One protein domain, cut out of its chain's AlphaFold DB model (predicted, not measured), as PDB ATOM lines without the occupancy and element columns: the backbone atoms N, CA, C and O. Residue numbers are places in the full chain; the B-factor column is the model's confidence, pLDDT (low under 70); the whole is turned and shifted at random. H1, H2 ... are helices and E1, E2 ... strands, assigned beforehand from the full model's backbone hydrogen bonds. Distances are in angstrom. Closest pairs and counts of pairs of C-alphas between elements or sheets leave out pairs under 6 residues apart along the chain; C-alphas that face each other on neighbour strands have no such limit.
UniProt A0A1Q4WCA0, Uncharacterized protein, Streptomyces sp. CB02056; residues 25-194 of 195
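Overview. This is residues 25 to 194 of the 195 residues of an uncharacterized protein of Streptomyces sp. CB02056 (UniProt A0A1Q4WCA0). Two separate antiparallel sheets, a strongly twisted one of five strands E1 to E5 and a small one of three strands E6 to E8, make one side of the model, and a triangle of crossed helices H2, H4 and H5 makes the other. H2 and E6 meet near the middle, short H3 joins H2 to H4 beside the strands of the larger sheet, close to the ends of E3 and E4 at Leu 50 and Gly 53, and small H1 lies in a low-confidence loop far from the other helices. The printed part has 170 residues, with five named helices and eight named strands in the order E1 E2 E3 E4 E5 E6 H1 E7 E8 H2 H3 H4 H5, a mixed class of helices and strands. The sheets run E1 - E2 - E3 - E4 - E5 and E6 - E7 - E8. The whole is compact and rounded, with a radius of gyration of the C-alphas of 15.3 A and spans of 40 by 36 by 33 A.

Along the chain. Start at Gly 25; residues 25 to 26 pair briefly, antiparallel, with residues 29 to 30 of E1, residues 29 to 32. Find C-alpha 29 at (76.365, 13.700, 179.593), where E1 begins. Read on through E2, residues 35 to 38, E3, residues 45 to 50 and 15.9 A long, E4, residues 53 to 58 and 16.2 A, and E5, residues 64 to 67. Next come E6, residues 75 to 77, H1, residues 87 to 92, E7, residues 108 to 113 and 15.1 A, and E8, residues 118 to 120. H2 starts at C-alpha 133, (81.754, 24.015, 173.359), and runs 22.5 A to residue 148. After H3, residues 152 to 156, look for H4, residues 158 to 174 and 24.6 A. H5, residues 180 to 193, runs 19.9 A and ends at C-alpha 193, (90.833, 15.828, 195.495).

Arrangement. Begin with the larger sheet, a meander, each strand the antiparallel neighbour of the one before; E1 and E5 are its edge strands. In the hairpin E1 and E2, look for N 30 and O 37, 2.9 A apart. In E2 and E3 see N 38 and O 47, 2.9 A; in E3 and E4, N 48 and O 55, 2.9 A; in E4 and E5, N 56 and O 64, 2.8 A. In the other sheet the pairing is staggered: E7 pairs with E6 over residues 108 to 110, with N 75 and O 110 at 2.8 A, and with E8 over 111 to 113, with N 111 and O 120 at 2.8 A. E5 and E7 are only just apart, their closest C-alphas 8.1 A from each other. H2 only grazes the sheet E6 E7 E8, with its residues 136 to 144; its closest C-alphas to E6 are those of Leu 76 and His 140, 5.9 A. H3 is on the larger sheet at a height of 7.0 A, over none of its strands, only just, with 2 of its C-alphas falling on E3. H4 only grazes that sheet, with residues 158 to 165. H2 and H5 touch, closest at the C-alphas of Gln 141 and Ala 184, 5.7 A, at a steep tilt of 51 degrees, the same way. H2 touches H4 with residues 134 to 138 alone, closest at the C-alphas of Leu 138 and Leu 168, 7.3 A, at a steep tilt of 43 degrees, opposite ways. H4 and H5, a helical hairpin, only just touch, with 3 pairs of C-alphas within 8 A, the closest those of Val 164 and Leu 190, 7.3 A. H1 touches no helix. In H5 every O i to N i+4 pair is within hydrogen-bond range, against 11 of 12 in H2, 11 of 13 in H4, 1 of 2 in H1 and 0 of 1 in H3, where 2 of 2 O i to N i+3 pairs are.

Size, cuts and confidence. The C-alphas farthest apart, those of Gly 60 and Lys 176, are 44.2 A from each other. The printed part has no cut. The links H1 to E7 and E8 to H2 are long. Mean pLDDT of the printed part is 83.8; look for values under 70 at residues 81 to 106 and 172 to 177.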
ATOM      1  N   GLY A  25      74.216  18.445 184.171       87.19
ATOM      2  CA  GLY A  25      74.664  17.851 182.918       87.19
ATOM      3  C   GLY A  25      75.818  18.616 182.293       87.19
ATOM      4  O   GLY A  25      76.032  19.796 182.570       87.19
ATOM      5  N   LEU A  26      76.547  17.925 181.424       90.38
ATOM      6  CA  LEU A  26      77.743  18.426 180.765       90.38
ATOM      7  C   LEU A  26      77.728  17.986 179.297       90.38
ATOM      8  O   LEU A  26      78.184  16.897 178.945       90.38
ATOM      9  N   GLY A  27      77.147  18.814 178.425       89.94
ATOM     10  CA  GLY A  27      77.023  18.536 176.997       89.94
ATOM     11  C   GLY A  27      76.193  17.270 176.732       89.94
ATOM     12  O   GLY A  27      74.984  17.276 177.003       89.94
ATOM     13  N   PRO A  28      76.795  16.195 176.176       93.12
ATOM     14  CA  PRO A  28      76.099  14.936 175.937       93.12
ATOM     15  C   PRO A  28      75.885  14.091 177.199       93.12
ATOM     16  O   PRO A  28      75.069  13.179 177.122       93.12
ATOM     17  N   LEU A  29      76.587  14.365 178.307       96.06
ATOM     18  CA  LEU A  29      76.365  13.700 179.593       96.06
ATOM     19  C   LEU A  29      75.186  14.366 180.311       96.06
ATOM     20  O   LEU A  29      75.206  15.577 180.546       96.06
ATOM     21  N   VAL A  30      74.163  13.592 180.654       94.69
ATOM     22  CA  VAL A  30      72.939  14.081 181.302       94.69
ATOM     23  C   VAL A  30      72.499  13.151 182.421       94.69
ATOM     24  O   VAL A  30      72.645  11.934 182.305       94.69
ATOM     25  N   ARG A  31      71.916  13.728 183.474       94.75
ATOM     26  CA  ARG A  31      71.239  12.980 184.531       94.75
ATOM     27  C   ARG A  31      69.728  13.012 184.320       94.75
ATOM     28  O   ARG A  31      69.149  14.091 184.196       94.75
ATOM     29  N   VAL A  32      69.101  11.840 184.293       92.12
ATOM     30  CA  VAL A  32      67.650  11.663 184.134       92.12
ATOM     31  C   VAL A  32      67.171  10.584 185.094       92.12
ATOM     32  O   VAL A  32      67.752   9.502 185.129       92.12
ATOM     33  N   ASP A  33      66.126  10.881 185.871       89.38
ATOM     34  CA  ASP A  33      65.506   9.950 186.827       89.38
ATOM     35  C   ASP A  33      66.538   9.243 187.737       89.38
ATOM     36  O   ASP A  33      66.459   8.046 188.000       89.38
ATOM     37  N   GLY A  34      67.561   9.977 188.191       89.88
ATOM     38  CA  GLY A  34      68.602   9.436 189.071       89.88
ATOM     39  C   GLY A  34      69.721   8.651 188.381       89.88
ATOM     40  O   GLY A  34      70.559   8.081 189.066       89.88
ATOM     41  N   SER A  35      69.741   8.597 187.048       93.94
ATOM     42  CA  SER A  35      70.720   7.831 186.269       93.94
ATOM     43  C   SER A  35      71.460   8.706 185.265       93.94
ATOM     44  O   SER A  35      70.907   9.671 184.731       93.94
ATOM     45  N   TRP A  36      72.706   8.343 184.974       97.62
ATOM     46  CA  TRP A  36      73.567   9.069 184.047       97.62
ATOM     47  C   TRP A  36      73.589   8.428 182.664       97.62
ATOM     48  O   TRP A  36      73.721   7.211 182.517       97.62
ATOM     49  N   TYR A  37      73.519   9.275 181.638       97.12
ATOM     50  CA  TYR A  37      73.521   8.856 180.243       97.12
ATOM     51  C   TYR A  37      74.437   9.728 179.391       97.12
ATOM     52  O   TYR A  37      74.538  10.933 179.613       97.12
ATOM     53  N   ILE A  38      75.058   9.132 178.371       96.44
ATOM     54  CA  ILE A  38      75.729   9.860 177.289       96.44
ATOM     55  C   ILE A  38      74.910   9.700 176.009       96.44
ATOM     56  O   ILE A  38      74.705   8.590 175.510       96.44
ATOM     57  N   GLY A  39      74.495  10.838 175.458       92.75
ATOM     58  CA  GLY A  39      73.591  10.894 174.317       92.75
ATOM     59  C   GLY A  39      72.121  10.876 174.724       92.75
ATOM     60  O   GLY A  39      71.773  10.830 175.899       92.75
ATOM     61  N   ASP A  40      71.263  10.966 173.717       91.62
ATOM     62  CA  ASP A  40      69.819  11.041 173.879       91.62
ATOM     63  C   ASP A  40      69.241   9.683 174.302       91.62
ATOM     64  O   ASP A  40      69.076   8.779 173.479       91.62
ATOM     65  N   HIS A  41      68.946   9.558 175.597       92.19
ATOM     66  CA  HIS A  41      68.399   8.349 176.221       92.19
ATOM     67  C   HIS A  41      66.994   7.962 175.718       92.19
ATOM     68  O   HIS A  41      66.577   6.817 175.888       92.19
ATOM     69  N   GLU A  42      66.272   8.883 175.071       90.56
ATOM     70  CA  GLU A  42      64.969   8.615 174.444       90.56
ATOM     71  C   GLU A  42      65.113   8.160 172.980       90.56
ATOM     72  O   GLU A  42      64.141   7.764 172.333       90.56
ATOM     73  N   SER A  43      66.331   8.211 172.438       90.81
ATOM     74  CA  SER A  43      66.635   7.849 171.058       90.81
ATOM     75  C   SER A  43      67.132   6.406 170.915       90.81
ATOM     76  O   SER A  43      67.274   5.636 171.860       90.81
ATOM     77  N   LYS A  44      67.402   6.017 169.664       92.19
ATOM     78  CA  LYS A  44      67.703   4.629 169.286       92.19
ATOM     79  C   LYS A  44      69.046   4.087 169.772       92.19
ATOM     80  O   LYS A  44      69.244   2.880 169.674       92.19
ATOM     81  N   ALA A  45      69.977   4.944 170.188       93.31
ATOM     82  CA  ALA A  45      71.296   4.532 170.656       93.31
ATOM     83  C   ALA A  45      71.854   5.536 171.669       93.31
ATOM     84  O   ALA A  45      71.925   6.730 171.366       93.31
ATOM     85  N   TYR A  46      72.266   5.055 172.837       95.81
ATOM     86  CA  TYR A  46      72.859   5.854 173.910       95.81
ATOM     87  C   TYR A  46      73.696   4.970 174.840       95.81
ATOM     88  O   TYR A  46      73.681   3.739 174.739       95.81
ATOM     89  N   LEU A  47      74.448   5.599 175.740       97.75
ATOM     90  CA  LEU A  47      75.211   4.905 176.775       97.75
ATOM     91  C   LEU A  47      74.590   5.190 178.136       97.75
ATOM     92  O   LEU A  47      74.376   6.354 178.464       97.75
ATOM     93  N   ALA A  48      74.341   4.151 178.923       97.94
ATOM     94  CA  ALA A  48      74.097   4.283 180.352       97.94
ATOM     95  C   ALA A  48      75.432   4.200 181.102       97.94
ATOM     96  O   ALA A  48      76.294   3.380 180.768       97.94
ATOM     97  N   VAL A  49      75.607   5.065 182.096       97.94
ATOM     98  CA  VAL A  49      76.756   5.058 183.006       97.94
ATOM     99  C   VAL A  49      76.315   4.331 184.271       97.94
ATOM    100  O   VAL A  49      75.471   4.835 185.008       97.94
ATOM    101  N   LEU A  50      76.823   3.116 184.471       97.94
ATOM    102  CA  LEU A  50      76.404   2.215 185.546       97.94
ATOM    103  C   LEU A  50      77.534   2.024 186.568       97.94
ATOM    104  O   LEU A  50      78.703   2.199 186.219       97.94
ATOM    105  N   PRO A  51      77.239   1.584 187.801       97.75
ATOM    106  CA  PRO A  51      78.273   1.264 188.788       97.75
ATOM    107  C   PRO A  51      79.338   0.281 188.280       97.75
ATOM    108  O   PRO A  51      80.496   0.356 188.683       97.75
ATOM    109  N   GLU A  52      78.990  -0.608 187.350       97.62
ATOM    110  CA  GLU A  52      79.877  -1.646 186.825       97.62
ATOM    111  C   GLU A  52      80.663  -1.222 185.575       97.62
ATOM    112  O   GLU A  52      81.719  -1.800 185.289       97.62
ATOM    113  N   GLY A  53      80.159  -0.256 184.803       97.69
ATOM    114  CA  GLY A  53      80.715   0.094 183.499       97.69
ATOM    115  C   GLY A  53      79.822   0.990 182.648       97.69
ATOM    116  O   GLY A  53      78.787   1.491 183.083       97.69
ATOM    117  N   PHE A  54      80.199   1.131 181.380       98.06
ATOM    118  CA  PHE A  54      79.316   1.720 180.377       98.06
ATOM    119  C   PHE A  54      78.491   0.642 179.685       98.06
ATOM    120  O   PHE A  54      79.051  -0.283 179.097       98.06
ATOM    121  N   GLU A  55      77.173   0.798 179.681       97.88
ATOM    122  CA  GLU A  55      76.270  -0.066 178.929       97.88
ATOM    123  C   GLU A  55      75.776   0.645 177.670       97.88
ATOM    124  O   GLU A  55      75.115   1.681 177.728       97.88
ATOM    125  N   HIS A  56      76.085   0.078 176.508       97.38
ATOM    126  CA  HIS A  56      75.569   0.549 175.234       97.38
ATOM    127  C   HIS A  56      74.197  -0.047 174.965       97.38
ATOM    128  O   HIS A  56      74.045  -1.264 174.851       97.38
ATOM    129  N   ARG A  57      73.204   0.833 174.827       96.88
ATOM    130  CA  ARG A  57      71.817   0.473 174.552       96.88
ATOM    131  C   ARG A  57      71.453   0.903 173.148       96.88
ATOM    132  O   ARG A  57      71.593   2.072 172.799       96.88
ATOM    133  N   VAL A  58      70.967  -0.048 172.356       95.31
ATOM    134  CA  VAL A  58      70.496   0.185 170.989       95.31
ATOM    135  C   VAL A  58      69.137  -0.477 170.817       95.31
ATOM    136  O   VAL A  58      68.980  -1.652 171.129       95.31
ATOM    137  N   THR A  59      68.151   0.246 170.286       92.38
ATOM    138  CA  THR A  59      66.822  -0.323 170.018       92.38
ATOM    139  C   THR A  59      66.939  -1.567 169.136       92.38
ATOM    140  O   THR A  59      67.512  -1.512 168.046       92.38
ATOM    141  N   GLY A  60      66.363  -2.682 169.590       94.06
ATOM    142  CA  GLY A  60      66.374  -3.951 168.859       94.06
ATOM    143  C   GLY A  60      67.680  -4.742 168.975       94.06
ATOM    144  O   GLY A  60      67.884  -5.674 168.199       94.06
ATOM    145  N   ARG A  61      68.575  -4.382 169.904       94.06
ATOM    146  CA  ARG A  61      69.764  -5.168 170.251       94.06
ATOM    147  C   ARG A  61      69.855  -5.340 171.760       94.06
ATOM    148  O   ARG A  61      69.460  -4.447 172.504       94.06
ATOM    149  N   GLU A  62      70.413  -6.470 172.176       94.69
ATOM    150  CA  GLU A  62      70.730  -6.700 173.583       94.69
ATOM    151  C   GLU A  62      71.746  -5.647 174.067       94.69
ATOM    152  O   GLU A  62      72.685  -5.331 173.318       94.69
ATOM    153  N   PRO A  63      71.575  -5.080 175.273       95.50
ATOM    154  CA  PRO A  63      72.548  -4.164 175.846       95.50
ATOM    155  C   PRO A  63      73.938  -4.799 175.965       95.50
ATOM    156  O   PRO A  63      74.084  -5.995 176.220       95.50
ATOM    157  N   PHE A  64      74.978  -3.987 175.788       94.81
ATOM    158  CA  PHE A  64      76.364  -4.442 175.889       94.81
ATOM    159  C   PHE A  64      77.148  -3.612 176.902       94.81
ATOM    160  O   PHE A  64      77.387  -2.425 176.682       94.81
ATOM    161  N   LEU A  65      77.579  -4.257 177.988       97.00
ATOM    162  CA  LEU A  65      78.349  -3.643 179.066       97.00
ATOM    163  C   LEU A  65      79.860  -3.768 178.826       97.00
ATOM    164  O   LEU A  65      80.391  -4.865 178.640       97.00
ATOM    165  N   VAL A  66      80.570  -2.646 178.933       97.00
ATOM    166  CA  VAL A  66      82.028  -2.604 179.078       97.00
ATOM    167  C   VAL A  66      82.380  -2.240 180.519       97.00
ATOM    168  O   VAL A  66      82.230  -1.079 180.903       97.00
ATOM    169  N   PRO A  67      82.877  -3.207 181.313       97.44
ATOM    170  CA  PRO A  67      83.281  -2.964 182.689       97.44
ATOM    171  C   PRO A  67      84.380  -1.909 182.831       97.44
ATOM    172  O   PRO A  67      85.333  -1.910 182.044       97.44
ATOM    173  N   TRP A  68      84.332  -1.121 183.909       97.25
ATOM    174  CA  TRP A  68      85.340  -0.098 184.233       97.25
ATOM    175  C   TRP A  68      86.773  -0.624 184.143       97.25
ATOM    176  O   TRP A  68      87.610  -0.057 183.446       97.25
ATOM    177  N   LYS A  69      87.020  -1.797 184.741       95.44
ATOM    178  CA  LYS A  69      88.330  -2.474 184.765       95.44
ATOM    179  C   LYS A  69      88.923  -2.795 183.387       95.44
ATOM    180  O   LYS A  69      90.102  -3.132 183.295       95.44
ATOM    181  N   ARG A  70      88.116  -2.773 182.320       96.00
ATOM    182  CA  ARG A  70      88.590  -3.025 180.952       96.00
ATOM    183  C   ARG A  70      89.019  -1.747 180.246       96.00
ATOM    184  O   ARG A  70      89.810  -1.854 179.318       96.00
ATOM    185  N   LEU A  71      88.522  -0.579 180.642       96.12
ATOM    186  CA  LEU A  71      88.777   0.678 179.940       96.12
ATOM    187  C   LEU A  71      90.206   1.166 180.201       96.12
ATOM    188  O   LEU A  71      90.643   1.275 181.342       96.12
ATOM    189  N   MET A  72      90.938   1.462 179.128       95.62
ATOM    190  CA  MET A  72      92.306   2.000 179.176       95.62
ATOM    191  C   MET A  72      92.418   3.427 178.667       95.62
ATOM    192  O   MET A  72      93.426   4.083 178.898       95.62
ATOM    193  N   SER A  73      91.430   3.880 177.908       94.50
ATOM    194  CA  SER A  73      91.332   5.242 177.407       94.50
ATOM    195  C   SER A  73      89.867   5.577 177.208       94.50
ATOM    196  O   SER A  73      89.052   4.684 176.985       94.50
ATOM    197  N   LEU A  74      89.533   6.859 177.278       94.75
ATOM    198  CA  LEU A  74      88.220   7.368 176.911       94.75
ATOM    199  C   LEU A  74      88.414   8.629 176.077       94.75
ATOM    200  O   LEU A  74      89.126   9.549 176.472       94.75
ATOM    201  N   LYS A  75      87.795   8.658 174.899       91.19
ATOM    202  CA  LYS A  75      87.832   9.784 173.966       91.19
ATOM    203  C   LYS A  75      86.428  10.072 173.468       91.19
ATOM    204  O   LYS A  75      85.768   9.198 172.912       91.19
ATOM    205  N   LEU A  76      85.987  11.311 173.643       90.50
ATOM    206  CA  LEU A  76      84.681  11.761 173.183       90.50
ATOM    207  C   LEU A  76      84.787  12.356 171.775       90.50
ATOM    208  O   LEU A  76      85.513  13.327 171.562       90.50
ATOM    209  N   GLY A  77      84.033  11.798 170.829       86.31
ATOM    210  CA  GLY A  77      83.813  12.372 169.504       86.31
ATOM    211  C   GLY A  77      82.410  12.961 169.424       86.31
ATOM    212  O   GLY A  77      81.443  12.229 169.239       86.31
ATOM    213  N   VAL A  78      82.273  14.277 169.579       83.88
ATOM    214  CA  VAL A  78      80.972  14.961 169.519       83.88
ATOM    215  C   VAL A  78      81.138  16.392 169.014       83.88
ATOM    216  O   VAL A  78      82.149  17.039 169.285       83.88
ATOM    217  N   THR A  79      80.141  16.897 168.293       77.94
ATOM    218  CA  THR A  79      80.063  18.304 167.872       77.94
ATOM    219  C   THR A  79      79.048  19.065 168.708       77.94
ATOM    220  O   THR A  79      78.191  18.476 169.355       77.94
ATOM    221  N   SER A  80      79.102  20.395 168.659       74.56
ATOM    222  CA  SER A  80      78.159  21.248 169.386       74.56
ATOM    223  C   SER A  80      76.710  21.157 168.894       74.56
ATOM    224  O   SER A  80      75.787  21.419 169.658       74.56
ATOM    225  N   GLY A  81      76.484  20.762 167.641       60.81
ATOM    226  CA  GLY A  81      75.139  20.578 167.100       60.81
ATOM    227  C   GLY A  81      74.982  19.277 166.334       60.81
ATOM    228  O   GLY A  81      75.913  18.825 165.666       60.81
ATOM    229  N   ARG A  82      73.759  18.739 166.352       57.50
ATOM    230  CA  ARG A  82      73.366  17.503 165.658       57.50
ATOM    231  C   ARG A  82      73.602  17.543 164.143       57.50
ATOM    232  O   ARG A  82      73.958  16.522 163.568       57.50
ATOM    233  N   PHE A  83      73.428  18.700 163.496       54.47
ATOM    234  CA  PHE A  83      73.709  18.854 162.059       54.47
ATOM    235  C   PHE A  83      75.206  18.709 161.749       54.47
ATOM    236  O   PHE A  83      75.577  18.061 160.773       54.47
ATOM    237  N   LEU A  84      76.061  19.236 162.630       56.69
ATOM    238  CA  LEU A  84      77.516  19.110 162.524       56.69
ATOM    239  C   LEU A  84      77.991  17.670 162.778       56.69
ATOM    240  O   LEU A  84      79.068  17.300 162.332       56.69
ATOM    241  N   SER A  85      77.161  16.832 163.410       51.34
ATOM    242  CA  SER A  85      77.416  15.399 163.616       51.34
ATOM    243  C   SER A  85      77.010  14.519 162.416       51.34
ATOM    244  O   SER A  85      76.881  13.307 162.567       51.34
ATOM    245  N   THR A  86      76.741  15.090 161.237       54.22
ATOM    246  CA  THR A  86      76.401  14.338 160.010       54.22
ATOM    247  C   THR A  86      77.581  14.303 159.029       54.22
ATOM    248  O   THR A  86      78.430  15.186 159.107       54.22
ATOM    249  N   PRO A  87      77.630  13.361 158.058       52.12
ATOM    250  CA  PRO A  87      78.585  13.389 156.941       52.12
ATOM    251  C   PRO A  87      78.803  14.776 156.312       52.12
ATOM    252  O   PRO A  87      79.937  15.191 156.094       52.12
ATOM    253  N   ALA A  88      77.708  15.500 156.049       54.03
ATOM    254  CA  ALA A  88      77.731  16.818 155.421       54.03
ATOM    255  C   ALA A  88      78.235  17.913 156.378       54.03
ATOM    256  O   ALA A  88      78.975  18.804 155.968       54.03
ATOM    257  N   GLY A  89      77.877  17.825 157.662       52.44
ATOM    258  CA  GLY A  89      78.374  18.725 158.702       52.44
ATOM    259  C   GLY A  89      79.855  18.517 159.034       52.44
ATOM    260  O   GLY A  89      80.574  19.494 159.228       52.44
ATOM    261  N   GLY A  90      80.324  17.266 159.011       51.03
ATOM    262  CA  GLY A  90      81.723  16.896 159.232       51.03
ATOM    263  C   GLY A  90      82.667  17.460 158.165       51.03
ATOM    264  O   GLY A  90      83.772  17.890 158.494       51.03
ATOM    265  N   LEU A  91      82.202  17.548 156.910       53.81
ATOM    266  CA  LEU A  91      82.942  18.179 155.809       53.81
ATOM    267  C   LEU A  91      83.145  19.692 156.031       53.81
ATOM    268  O   LEU A  91      84.203  20.220 155.702       53.81
ATOM    269  N   LEU A  92      82.158  20.381 156.621       52.72
ATOM    270  CA  LEU A  92      82.219  21.824 156.917       52.72
ATOM    271  C   LEU A  92      83.115  22.151 158.120       52.72
ATOM    272  O   LEU A  92      83.646  23.254 158.208       52.72
ATOM    273  N   THR A  93      83.303  21.204 159.041       49.31
ATOM    274  CA  THR A  93      84.230  21.329 160.183       49.31
ATOM    275  C   THR A  93      85.659  20.866 159.871       49.31
ATOM    276  O   THR A  93      86.504  20.842 160.772       49.31
ATOM    277  N   GLY A  94      85.929  20.484 158.615       41.97
ATOM    278  CA  GLY A  94      87.222  19.989 158.149       41.97
ATOM    279  C   GLY A  94      88.390  20.884 158.580       41.97
ATOM    280  O   GLY A  94      88.392  22.082 158.326       41.97
ATOM    281  N   HIS A  95      89.371  20.260 159.238       41.97
ATOM    282  CA  HIS A  95      90.646  20.799 159.742       41.97
ATOM    283  C   HIS A  95      90.666  21.651 161.026       41.97
ATOM    284  O   HIS A  95      91.761  21.889 161.535       41.97
ATOM    285  N   HIS A  96      89.532  22.045 161.621       39.62
ATOM    286  CA  HIS A  96      89.550  22.909 162.823       39.62
ATOM    287  C   HIS A  96      88.836  22.358 164.064       39.62
ATOM    288  O   HIS A  96      88.879  22.990 165.119       39.62
ATOM    289  N   ALA A  97      88.225  21.173 163.992       39.69
ATOM    290  CA  ALA A  97      87.784  20.474 165.194       39.69
ATOM    291  C   ALA A  97      88.971  19.687 165.793       39.69
ATOM    292  O   ALA A  97      89.474  18.784 165.128       39.69
ATOM    293  N   PRO A  98      89.404  19.945 167.044       39.78
ATOM    294  CA  PRO A  98      90.502  19.216 167.699       39.78
ATOM    295  C   PRO A  98      90.169  17.743 168.028       39.78
ATOM    296  O   PRO A  98      90.862  17.097 168.811       39.78
ATOM    297  N   HIS A  99      89.089  17.197 167.470       46.91
ATOM    298  CA  HIS A  99      88.582  15.866 167.771       46.91
ATOM    299  C   HIS A  99      88.502  15.042 166.488       46.91
ATOM    300  O   HIS A  99      87.474  14.999 165.815       46.91
ATOM    301  N   GLU A 100      89.598  14.341 166.197       43.66
ATOM    302  CA  GLU A 100      89.817  13.419 165.068       43.66
ATOM    303  C   GLU A 100      88.812  12.244 164.971       43.66
ATOM    304  O   GLU A 100      88.952  11.374 164.120       43.66
ATOM    305  N   ALA A 101      87.775  12.198 165.814       46.53
ATOM    306  CA  ALA A 101      86.789  11.117 165.861       46.53
ATOM    307  C   ALA A 101      85.392  11.506 165.343       46.53
ATOM    308  O   ALA A 101      84.500  10.658 165.317       46.53
ATOM    309  N   ILE A 102      85.170  12.754 164.911       53.28
ATOM    310  CA  ILE A 102      83.916  13.143 164.241       53.28
ATOM    311  C   ILE A 102      84.021  12.705 162.775       53.28
ATOM    312  O   ILE A 102      84.150  13.505 161.853       53.28
ATOM    313  N   GLY A 103      84.052  11.392 162.560       46.62
ATOM    314  CA  GLY A 103      83.948  10.828 161.223       46.62
ATOM    315  C   GLY A 103      82.550  11.050 160.649       46.62
ATOM    316  O   GLY A 103      81.613  11.455 161.340       46.62
ATOM    317  N   THR A 104      82.384  10.660 159.388       44.31
ATOM    318  CA  THR A 104      81.155  10.595 158.572       44.31
ATOM    319  C   THR A 104      79.974   9.838 159.229       44.31
ATOM    320  O   THR A 104      78.953   9.586 158.601       44.31
ATOM    321  N   HIS A 105      80.084   9.427 160.492       50.38
ATOM    322  CA  HIS A 105      79.225   8.463 161.168       50.38
ATOM    323  C   HIS A 105      78.606   8.953 162.491       50.38
ATOM    324  O   HIS A 105      77.838   8.202 163.094       50.38
ATOM    325  N   GLY A 106      78.884  10.193 162.912       68.69
ATOM    326  CA  GLY A 106      78.226  10.853 164.048       68.69
ATOM    327  C   GLY A 106      78.896  10.673 165.411       68.69
ATOM    328  O   GLY A 106      80.060  10.290 165.496       68.69
ATOM    329  N   SER A 107      78.168  11.025 166.475       87.25
ATOM    330  CA  SER A 107      78.699  11.099 167.841       87.25
ATOM    331  C   SER A 107      79.078   9.724 168.406       87.25
ATOM    332  O   SER A 107      78.314   8.762 168.288       87.25
ATOM    333  N   CYS A 108      80.240   9.635 169.053       90.81
ATOM    334  CA  CYS A 108      80.767   8.397 169.624       90.81
ATOM    335  C   CYS A 108      81.551   8.623 170.922       90.81
ATOM    336  O   CYS A 108      82.083   9.706 171.181       90.81
ATOM    337  N   LEU A 109      81.633   7.569 171.734       93.31
ATOM    338  CA  LEU A 109      82.617   7.436 172.805       93.31
ATOM    339  C   LEU A 109      83.567   6.319 172.388       93.31
ATOM    340  O   LEU A 109      83.113   5.213 172.134       93.31
ATOM    341  N   SER A 110      84.859   6.598 172.300       92.12
ATOM    342  CA  SER A 110      85.869   5.621 171.895       92.12
ATOM    343  C   SER A 110      86.766   5.264 173.070       92.12
ATOM    344  O   SER A 110      87.209   6.146 173.805       92.12
ATOM    345  N   ALA A 111      87.073   3.982 173.215       93.88
ATOM    346  CA  ALA A 111      87.931   3.450 174.259       93.88
ATOM    347  C   ALA A 111      88.802   2.313 173.729       93.88
ATOM    348  O   ALA A 111      88.328   1.446 172.996       93.88
ATOM    349  N   MET A 112      90.052   2.261 174.178       95.38
ATOM    350  CA  MET A 112      90.812   1.014 174.147       95.38
ATOM    351  C   MET A 112      90.361   0.151 175.324       95.38
ATOM    352  O   MET A 112      90.402   0.607 176.470       95.38
ATOM    353  N   VAL A 113      89.931  -1.080 175.053       95.44
ATOM    354  CA  VAL A 113      89.519  -2.041 176.086       95.44
ATOM    355  C   VAL A 113      90.528  -3.176 176.207       95.44
ATOM    356  O   VAL A 113      91.100  -3.599 175.209       95.44
ATOM    357  N   ARG A 114      90.754  -3.686 177.423       94.62
ATOM    358  CA  ARG A 114      91.574  -4.883 177.675       94.62
ATOM    359  C   ARG A 114      90.767  -6.165 177.488       94.62
ATOM    360  O   ARG A 114      89.565  -6.195 177.755       94.62
ATOM    361  N   HIS A 115      91.486  -7.238 177.159       86.31
ATOM    362  CA  HIS A 115      91.041  -8.639 177.207       86.31
ATOM    363  C   HIS A 115      89.674  -8.929 176.541       86.31
ATOM    364  O   HIS A 115      88.662  -9.009 177.239       86.31
ATOM    365  N   PRO A 116      89.633  -9.141 175.210       88.12
ATOM    366  CA  PRO A 116      90.728  -8.924 174.261       88.12
ATOM    367  C   PRO A 116      91.030  -7.431 174.094       88.12
ATOM    368  O   PRO A 116      90.191  -6.589 174.412       88.12
ATOM    369  N   TYR A 117      92.248  -7.122 173.646       92.75
ATOM    370  CA  TYR A 117      92.580  -5.759 173.248       92.75
ATOM    371  C   TYR A 117      91.768  -5.399 172.012       92.75
ATOM    372  O   TYR A 117      91.929  -6.037 170.975       92.75
ATOM    373  N   ASP A 118      90.897  -4.410 172.146       93.75
ATOM    374  CA  ASP A 118      90.026  -3.979 171.059       93.75
ATOM    375  C   ASP A 118      89.734  -2.480 171.163       93.75
ATOM    376  O   ASP A 118      89.849  -1.874 172.237       93.75
ATOM    377  N   LEU A 119      89.362  -1.885 170.035       92.38
ATOM    378  CA  LEU A 119      88.833  -0.533 169.978       92.38
ATOM    379  C   LEU A 119      87.310  -0.601 170.107       92.38
ATOM    380  O   LEU A 119      86.592  -0.904 169.155       92.38
ATOM    381  N   TRP A 120      86.802  -0.258 171.285       93.12
ATOM    382  CA  TRP A 120      85.371  -0.123 171.519       93.12
ATOM    383  C   TRP A 120      84.932   1.309 171.204       93.12
ATOM    384  O   TRP A 120      85.377   2.251 171.852       93.12
ATOM    385  N   SER A 121      84.072   1.490 170.199       92.81
ATOM    386  CA  SER A 121      83.595   2.815 169.769       92.81
ATOM    387  C   SER A 121      82.074   2.824 169.550       92.81
ATOM    388  O   SER A 121      81.593   2.854 168.410       92.81
ATOM    389  N   PRO A 122      81.272   2.709 170.627       92.19
ATOM    390  CA  PRO A 122      79.826   2.848 170.544       92.19
ATOM    391  C   PRO A 122      79.435   4.227 170.015       92.19
ATOM    392  O   PRO A 122      80.006   5.264 170.366       92.19
ATOM    393  N   ARG A 123      78.392   4.227 169.189       91.19
ATOM    394  CA  ARG A 123      77.767   5.446 168.684       91.19
ATOM    395  C   ARG A 123      76.562   5.776 169.542       91.19
ATOM    396  O   ARG A 123      75.841   4.879 169.961       91.19
ATOM    397  N   PHE A 124      76.304   7.058 169.728       91.19
ATOM    398  CA  PHE A 124      75.104   7.519 170.412       91.19
ATOM    399  C   PHE A 124      74.413   8.610 169.606       91.19
ATOM    400  O   PHE A 124      75.022   9.323 168.803       91.19
ATOM    401  N   VAL A 125      73.111   8.750 169.816       89.62
ATOM    402  CA  VAL A 125      72.321   9.795 169.178       89.62
ATOM    403  C   VAL A 125      72.517  11.101 169.940       89.62
ATOM    404  O   VAL A 125      72.449  11.158 171.163       89.62
ATOM    405  N   HIS A 126      72.786  12.175 169.204       87.56
ATOM    406  CA  HIS A 126      72.889  13.515 169.767       87.56
ATOM    407  C   HIS A 126      71.502  14.018 170.201       87.56
ATOM    408  O   HIS A 126      70.538  13.904 169.438       87.56
ATOM    409  N   HIS A 127      71.415  14.655 171.373       87.12
ATOM    410  CA  HIS A 127      70.207  15.348 171.823       87.12
ATOM    411  C   HIS A 127      69.750  16.400 170.800       87.12
ATOM    412  O   HIS A 127      70.536  16.914 170.005       87.12
ATOM    413  N   ARG A 128      68.473  16.789 170.825       83.69
ATOM    414  CA  ARG A 128      67.995  17.889 169.965       83.69
ATOM    415  C   ARG A 128      68.617  19.243 170.331       83.69
ATOM    416  O   ARG A 128      68.734  20.098 169.458       83.69
ATOM    417  N   ARG A 129      69.007  19.428 171.597       83.56
ATOM    418  CA  ARG A 129      69.647  20.652 172.095       83.56
ATOM    419  C   ARG A 129      71.082  20.798 171.589       83.56
ATOM    420  O   ARG A 129      71.755  19.808 171.319       83.56
ATOM    421  N   TRP A 130      71.548  22.039 171.525       81.50
ATOM    422  CA  TRP A 130      72.954  22.363 171.295       81.50
ATOM    423  C   TRP A 130      73.798  22.041 172.535       81.50
ATOM    424  O   TRP A 130      73.349  22.269 173.659       81.50
ATOM    425  N   TYR A 131      75.018  21.544 172.337       84.88
ATOM    426  CA  TYR A 131      76.025  21.384 173.384       84.88
ATOM    427  C   TYR A 131      77.016  22.553 173.326       84.88
ATOM    428  O   TYR A 131      77.764  22.684 172.349       84.88
ATOM    429  N   PRO A 132      77.070  23.413 174.355       82.94
ATOM    430  CA  PRO A 132      78.084  24.454 174.433       82.94
ATOM    431  C   PRO A 132      79.499  23.863 174.343       82.94
ATOM    432  O   PRO A 132      79.822  22.895 175.029       82.94
ATOM    433  N   ALA A 133      80.365  24.462 173.520       81.69
ATOM    434  CA  ALA A 133      81.754  24.015 173.359       81.69
ATOM    435  C   ALA A 133      82.540  23.898 174.687       81.69
ATOM    436  O   ALA A 133      83.304  22.936 174.826       81.69
ATOM    437  N   PRO A 134      82.334  24.782 175.692       83.25
ATOM    438  CA  PRO A 134      82.937  24.598 177.010       83.25
ATOM    439  C   PRO A 134      82.522  23.288 177.685       83.25
ATOM    440  O   PRO A 134      83.371  22.613 178.249       83.25
ATOM    441  N   GLU A 135      81.256  22.875 177.584       87.19
ATOM    442  CA  GLU A 135      80.781  21.633 178.207       87.19
ATOM    443  C   GLU A 135      81.374  20.396 177.530       87.19
ATOM    444  O   GLU A 135      81.783  19.459 178.208       87.19
ATOM    445  N   ILE A 136      81.501  20.414 176.199       86.56
ATOM    446  CA  ILE A 136      82.196  19.346 175.468       86.56
ATOM    447  C   ILE A 136      83.654  19.258 175.924       86.56
ATOM    448  O   ILE A 136      84.149  18.167 176.195       86.56
ATOM    449  N   THR A 137      84.331  20.405 176.036       86.50
ATOM    450  CA  THR A 137      85.730  20.467 176.480       86.50
ATOM    451  C   THR A 137      85.884  19.919 177.895       86.50
ATOM    452  O   THR A 137      86.756  19.088 178.132       86.50
ATOM    453  N   LEU A 138      85.029  20.344 178.826       90.31
ATOM    454  CA  LEU A 138      85.046  19.885 180.213       90.31
ATOM    455  C   LEU A 138      84.804  18.376 180.307       90.31
ATOM    456  O   LEU A 138      85.557  17.686 180.986       90.31
ATOM    457  N   LEU A 139      83.817  17.849 179.574       93.00
ATOM    458  CA  LEU A 139      83.548  16.413 179.561       93.00
ATOM    459  C   LEU A 139      84.713  15.626 178.953       93.00
ATOM    460  O   LEU A 139      85.083  14.577 179.474       93.00
ATOM    461  N   HIS A 140      85.327  16.132 177.884       90.38
ATOM    462  CA  HIS A 140      86.515  15.511 177.305       90.38
ATOM    463  C   HIS A 140      87.648  15.435 178.332       90.38
ATOM    464  O   HIS A 140      88.256  14.380 178.505       90.38
ATOM    465  N   GLN A 141      87.915  16.539 179.034       91.88
ATOM    466  CA  GLN A 141      88.953  16.590 180.060       91.88
ATOM    467  C   GLN A 141      88.633  15.679 181.246       91.88
ATOM    468  O   GLN A 141      89.548  15.038 181.757       91.88
ATOM    469  N   LEU A 142      87.366  15.568 181.652       94.75
ATOM    470  CA  LEU A 142      86.937  14.645 182.704       94.75
ATOM    471  C   LEU A 142      87.236  13.197 182.304       94.75
ATOM    472  O   LEU A 142      87.924  12.489 183.035       94.75
ATOM    473  N   LEU A 143      86.780  12.778 181.121       95.19
ATOM    474  CA  LEU A 143      86.949  11.411 180.623       95.19
ATOM    475  C   LEU A 143      88.422  11.039 180.396       95.19
ATOM    476  O   LEU A 143      88.820   9.920 180.707       95.19
ATOM    477  N   GLY A 144      89.234  11.961 179.877       92.38
ATOM    478  CA  GLY A 144      90.668  11.731 179.690       92.38
ATOM    479  C   GLY A 144      91.411  11.631 181.023       92.38
ATOM    480  O   GLY A 144      92.037  10.614 181.316       92.38
ATOM    481  N   ASN A 145      91.284  12.655 181.875       94.25
ATOM    482  CA  ASN A 145      92.037  12.716 183.129       94.25
ATOM    483  C   ASN A 145      91.636  11.621 184.118       94.25
ATOM    484  O   ASN A 145      92.493  11.157 184.866       94.25
ATOM    485  N   ILE A 146      90.368  11.195 184.147       95.56
ATOM    486  CA  ILE A 146      89.945  10.155 185.089       95.56
ATOM    487  C   ILE A 146      90.596   8.805 184.776       95.56
ATOM    488  O   ILE A 146      90.959   8.061 185.688       95.56
ATOM    489  N   VAL A 147      90.811   8.520 183.491       94.25
ATOM    490  CA  VAL A 147      91.536   7.327 183.053       94.25
ATOM    491  C   VAL A 147      93.028   7.469 183.338       94.25
ATOM    492  O   VAL A 147      93.617   6.546 183.896       94.25
ATOM    493  N   ASP A 148      93.624   8.630 183.052       93.69
ATOM    494  CA  ASP A 148      95.042   8.898 183.338       93.69
ATOM    495  C   ASP A 148      95.374   8.832 184.837       93.69
ATOM    496  O   ASP A 148      96.507   8.547 185.222       93.69
ATOM    497  N   LEU A 149      94.393   9.117 185.694       94.75
ATOM    498  CA  LEU A 149      94.497   8.990 187.147       94.75
ATOM    499  C   LEU A 149      94.161   7.579 187.656       94.75
ATOM    500  O   LEU A 149      94.279   7.336 188.855       94.75
ATOM    501  N   GLY A 150      93.747   6.661 186.778       94.12
ATOM    502  CA  GLY A 150      93.378   5.292 187.138       94.12
ATOM    503  C   GLY A 150      92.141   5.204 188.032       94.12
ATOM    504  O   GLY A 150      92.068   4.292 188.846       94.12
ATOM    505  N   ARG A 151      91.207   6.159 187.909       95.81
ATOM    506  CA  ARG A 151      89.992   6.278 188.740       95.81
ATOM    507  C   ARG A 151      88.700   6.119 187.937       95.81
ATOM    508  O   ARG A 151      87.670   6.679 188.303       95.81
ATOM    509  N   VAL A 152      88.751   5.440 186.791       96.25
ATOM    510  CA  VAL A 152      87.629   5.371 185.835       96.25
ATOM    511  C   VAL A 152      86.350   4.796 186.458       96.25
ATOM    512  O   VAL A 152      85.253   5.187 186.073       96.25
ATOM    513  N   GLU A 153      86.475   3.935 187.467       96.19
ATOM    514  CA  GLU A 153      85.368   3.379 188.248       96.19
ATOM    515  C   GLU A 153      84.536   4.433 188.983       96.19
ATOM    516  O   GLU A 153      83.357   4.204 189.237       96.19
ATOM    517  N   ARG A 154      85.103   5.613 189.266       96.62
ATOM    518  CA  ARG A 154      84.367   6.730 189.873       96.62
ATOM    519  C   ARG A 154      83.257   7.264 188.976       96.62
ATOM    520  O   ARG A 154      82.289   7.799 189.495       96.62
ATOM    521  N   LEU A 155      83.325   7.057 187.658       96.62
ATOM    522  CA  LEU A 155      82.208   7.389 186.765       96.62
ATOM    523  C   LEU A 155      80.929   6.606 187.109       96.62
ATOM    524  O   LEU A 155      79.844   7.075 186.785       96.62
ATOM    525  N   GLY A 156      81.040   5.438 187.749       96.31
ATOM    526  CA  GLY A 156      79.896   4.646 188.204       96.31
ATOM    527  C   GLY A 156      79.342   5.044 189.579       96.31
ATOM    528  O   GLY A 156      78.328   4.493 190.001       96.31
ATOM    529  N   ASP A 157      79.988   5.971 190.289       96.56
ATOM    530  CA  ASP A 157      79.546   6.485 191.588       96.56
ATOM    531  C   ASP A 157      78.636   7.706 191.363       96.56
ATOM    532  O   ASP A 157      79.113   8.784 191.005       96.56
ATOM    533  N   ASP A 158      77.314   7.536 191.527       94.56
ATOM    534  CA  ASP A 158      76.324   8.592 191.234       94.56
ATOM    535  C   ASP A 158      76.556   9.855 192.066       94.56
ATOM    536  O   ASP A 158      76.453  10.964 191.536       94.56
ATOM    537  N   ALA A 159      76.892   9.707 193.350       94.31
ATOM    538  CA  ALA A 159      77.102  10.844 194.239       94.31
ATOM    539  C   ALA A 159      78.342  11.634 193.810       94.31
ATOM    540  O   ALA A 159      78.282  12.857 193.656       94.31
ATOM    541  N   TRP A 160      79.437  10.920 193.540       95.44
ATOM    542  CA  TRP A 160      80.675  11.526 193.065       95.44
ATOM    543  C   TRP A 160      80.492  12.204 191.703       95.44
ATOM    544  O   TRP A 160      80.860  13.368 191.533       95.44
ATOM    545  N   LEU A 161      79.883  11.519 190.730       96.00
ATOM    546  CA  LEU A 161      79.702  12.066 189.386       96.00
ATOM    547  C   LEU A 161      78.780  13.288 189.403       96.00
ATOM    548  O   LEU A 161      79.048  14.265 188.704       96.00
ATOM    549  N   THR A 162      77.738  13.266 190.237       94.56
ATOM    550  CA  THR A 162      76.855  14.419 190.445       94.56
ATOM    551  C   THR A 162      77.619  15.610 190.999       94.56
ATOM    552  O   THR A 162      77.581  16.673 190.380       94.56
ATOM    553  N   SER A 163      78.378  15.424 192.081       93.19
ATOM    554  CA  SER A 163      79.182  16.491 192.686       93.19
ATOM    555  C   SER A 163      80.168  17.108 191.686       93.19
ATOM    556  O   SER A 163      80.199  18.326 191.494       93.19
ATOM    557  N   VAL A 164      80.913  16.269 190.960       93.88
ATOM    558  CA  VAL A 164      81.885  16.722 189.958       93.88
ATOM    559  C   VAL A 164      81.208  17.490 188.825       93.88
ATOM    560  O   VAL A 164      81.695  18.546 188.422       93.88
ATOM    561  N   VAL A 165      80.091  16.991 188.288       93.25
ATOM    562  CA  VAL A 165      79.383  17.678 187.198       93.25
ATOM    563  C   VAL A 165      78.798  19.007 187.675       93.25
ATOM    564  O   VAL A 165      78.842  19.978 186.920       93.25
ATOM    565  N   GLU A 166      78.299  19.091 188.907       91.31
ATOM    566  CA  GLU A 166      77.819  20.341 189.501       91.31
ATOM    567  C   GLU A 166      78.943  21.372 189.669       91.31
ATOM    568  O   GLU A 166      78.770  22.518 189.245       91.31
ATOM    569  N   GLU A 167      80.113  20.982 190.190       89.56
ATOM    570  CA  GLU A 167      81.269  21.884 190.324       89.56
ATOM    571  C   GLU A 167      81.741  22.384 188.950       89.56
ATOM    572  O   GLU A 167      81.918  23.588 188.749       89.56
ATOM    573  N   LEU A 168      81.844  21.493 187.957       88.25
ATOM    574  CA  LEU A 168      82.221  21.869 186.590       88.25
ATOM    575  C   LEU A 168      81.171  22.773 185.919       88.25
ATOM    576  O   LEU A 168      81.520  23.701 185.180       88.25
ATOM    577  N   ALA A 169      79.882  22.536 186.173       83.19
ATOM    578  CA  ALA A 169      78.793  23.362 185.659       83.19
ATOM    579  C   ALA A 169      78.724  24.741 186.340       83.19
ATOM    580  O   ALA A 169      78.321  25.711 185.690       83.19
ATOM    581  N   ALA A 170      79.134  24.847 187.607       80.12
ATOM    582  CA  ALA A 170      79.268  26.109 188.328       80.12
ATOM    583  C   ALA A 170      80.495  26.904 187.850       80.12
ATOM    584  O   ALA A 170      80.379  28.093 187.550       80.12
ATOM    585  N   ASP A 171      81.646  26.253 187.659       70.69
ATOM    586  CA  ASP A 171      82.864  26.891 187.141       70.69
ATOM    587  C   ASP A 171      82.686  27.420 185.703       70.69
ATOM    588  O   ASP A 171      83.268  28.453 185.342       70.69
ATOM    589  N   ARG A 172      81.795  26.807 184.901       63.00
ATOM    590  CA  ARG A 172      81.321  27.341 183.604       63.00
ATOM    591  C   ARG A 172      80.790  28.773 183.726       63.00
ATOM    592  O   ARG A 172      80.998  29.574 182.814       63.00
ATOM    593  N   LEU A 173      80.118  29.105 184.830       51.78
ATOM    594  CA  LEU A 173      79.569  30.443 185.072       51.78
ATOM    595  C   LEU A 173      80.656  31.451 185.474       51.78
ATOM    596  O   LEU A 173      80.481  32.652 185.266       51.78
ATOM    597  N   LEU A 174      81.799  30.982 185.986       54.12
ATOM    598  CA  LEU A 174      82.807  31.824 186.639       54.12
ATOM    599  C   LEU A 174      84.016  32.201 185.760       54.12
ATOM    600  O   LEU A 174      84.884  32.939 186.215       54.12
ATOM    601  N   ARG A 175      84.091  31.762 184.492       62.00
ATOM    602  CA  ARG A 175      85.208  32.055 183.547       62.00
ATOM    603  C   ARG A 175      86.615  31.765 184.110       62.00
ATOM    604  O   ARG A 175      87.603  32.324 183.628       62.00
ATOM    605  N   LYS A 176      86.707  30.906 185.129       64.38
ATOM    606  CA  LYS A 176      87.905  30.694 185.954       64.38
ATOM    607  C   LYS A 176      89.076  30.117 185.154       64.38
ATOM    608  O   LYS A 176      90.231  30.429 185.434       64.38
ATOM    609  N   TRP A 177      88.789  29.336 184.111       68.31
ATOM    610  CA  TRP A 177      89.797  28.684 183.276       68.31
ATOM    611  C   TRP A 177      89.849  29.312 181.884       68.31
ATOM    612  O   TRP A 177      88.947  29.153 181.065       68.31
ATOM    613  N   ARG A 178      90.926  30.059 181.624       70.69
ATOM    614  CA  ARG A 178      91.103  30.830 180.381       70.69
ATOM    615  C   ARG A 178      91.799  30.065 179.255       70.69
ATOM    616  O   ARG A 178      91.776  30.523 178.118       70.69
ATOM    617  N   THR A 179      92.429  28.932 179.555       79.00
ATOM    618  CA  THR A 179      93.199  28.136 178.588       79.00
ATOM    619  C   THR A 179      92.853  26.657 178.707       79.00
ATOM    620  O   THR A 179      92.464  26.194 179.776       79.00
ATOM    621  N   SER A 180      93.045  25.894 177.626       74.75
ATOM    622  CA  SER A 180      92.813  24.440 177.632       74.75
ATOM    623  C   SER A 180      93.648  23.719 178.697       74.75
ATOM    624  O   SER A 180      93.131  22.833 179.372       74.75
ATOM    625  N   LYS A 181      94.896  24.156 178.923       80.56
ATOM    626  CA  LYS A 181      95.743  23.627 179.997       80.56
ATOM    627  C   LYS A 181      95.164  23.905 181.388       80.56
ATOM    628  O   LYS A 181      95.118  22.993 182.199       80.56
ATOM    629  N   ALA A 182      94.682  25.123 181.648       82.88
ATOM    630  CA  ALA A 182      94.072  25.454 182.937       82.88
ATOM    631  C   ALA A 182      92.798  24.634 183.200       82.88
ATOM    632  O   ALA A 182      92.565  24.221 184.330       82.88
ATOM    633  N   VAL A 183      92.008  24.357 182.153       82.56
ATOM    634  CA  VAL A 183      90.855  23.448 182.247       82.56
ATOM    635  C   VAL A 183      91.316  22.034 182.601       82.56
ATOM    636  O   VAL A 183      90.776  21.431 183.519       82.56
ATOM    637  N   ALA A 184      92.319  21.505 181.894       84.50
ATOM    638  CA  ALA A 184      92.840  20.164 182.141       84.50
ATOM    639  C   ALA A 184      93.386  20.017 183.570       84.50
ATOM    640  O   ALA A 184      93.016  19.077 184.269       84.50
ATOM    641  N   ASP A 185      94.208  20.969 184.018       86.50
ATOM    642  CA  ASP A 185      94.802  20.965 185.356       86.50
ATOM    643  C   ASP A 185      93.715  21.073 186.444       86.50
ATOM    644  O   ASP A 185      93.739  20.307 187.404       86.50
ATOM    645  N   GLY A 186      92.714  21.948 186.266       86.25
ATOM    646  CA  GLY A 186      91.611  22.115 187.218       86.25
ATOM    647  C   GLY A 186      90.695  20.893 187.318       86.25
ATOM    648  O   GLY A 186      90.357  20.457 188.417       86.25
ATOM    649  N   VAL A 187      90.348  20.278 186.182       86.12
ATOM    650  CA  VAL A 187      89.590  19.014 186.154       86.12
ATOM    651  C   VAL A 187      90.392  17.890 186.807       86.12
ATOM    652  O   VAL A 187      89.858  17.115 187.597       86.12
ATOM    653  N   ARG A 188      91.693  17.801 186.516       90.44
ATOM    654  CA  ARG A 188      92.580  16.807 187.120       90.44
ATOM    655  C   ARG A 188      92.674  16.983 188.635       90.44
ATOM    656  O   ARG A 188      92.605  15.993 189.358       90.44
ATOM    657  N   GLU A 189      92.805  18.217 189.113       88.75
ATOM    658  CA  GLU A 189      92.811  18.542 190.539       88.75
ATOM    659  C   GLU A 189      91.482  18.166 191.200       88.75
ATOM    660  O   GLU A 189      91.485  17.563 192.269       88.75
ATOM    661  N   LEU A 190      90.349  18.457 190.557       89.31
ATOM    662  CA  LEU A 190      89.024  18.059 191.034       89.31
ATOM    663  C   LEU A 190      88.913  16.536 191.219       89.31
ATOM    664  O   LEU A 190      88.547  16.061 192.295       89.31
ATOM    665  N   ILE A 191      89.323  15.759 190.215       90.31
ATOM    666  CA  ILE A 191      89.323  14.289 190.292       90.31
ATOM    667  C   ILE A 191      90.289  13.790 191.381       90.31
ATOM    668  O   ILE A 191      89.989  12.826 192.090       90.31
ATOM    669  N   ALA A 192      91.457  14.425 191.521       87.81
ATOM    670  CA  ALA A 192      92.479  14.033 192.488       87.81
ATOM    671  C   ALA A 192      92.041  14.287 193.937       87.81
ATOM    672  O   ALA A 192      92.191  13.387 194.770       87.81
ATOM    673  N   ARG A 193      91.448  15.461 194.206       85.00
ATOM    674  CA  ARG A 193      90.833  15.828 195.495       85.00
ATOM    675  C   ARG A 193      89.708  14.870 195.882       85.00
ATOM    676  O   ARG A 193      89.484  14.667 197.067       85.00
ATOM    677  N   GLY A 194      89.095  14.224 194.886       73.50
ATOM    678  CA  GLY A 194      88.128  13.153 195.087       73.50
ATOM    679  C   GLY A 194      86.789  13.658 195.600       73.50
ATOM    680  O   GLY A 194      86.245  12.957 196.441       73.50
TER     681      GLY A 194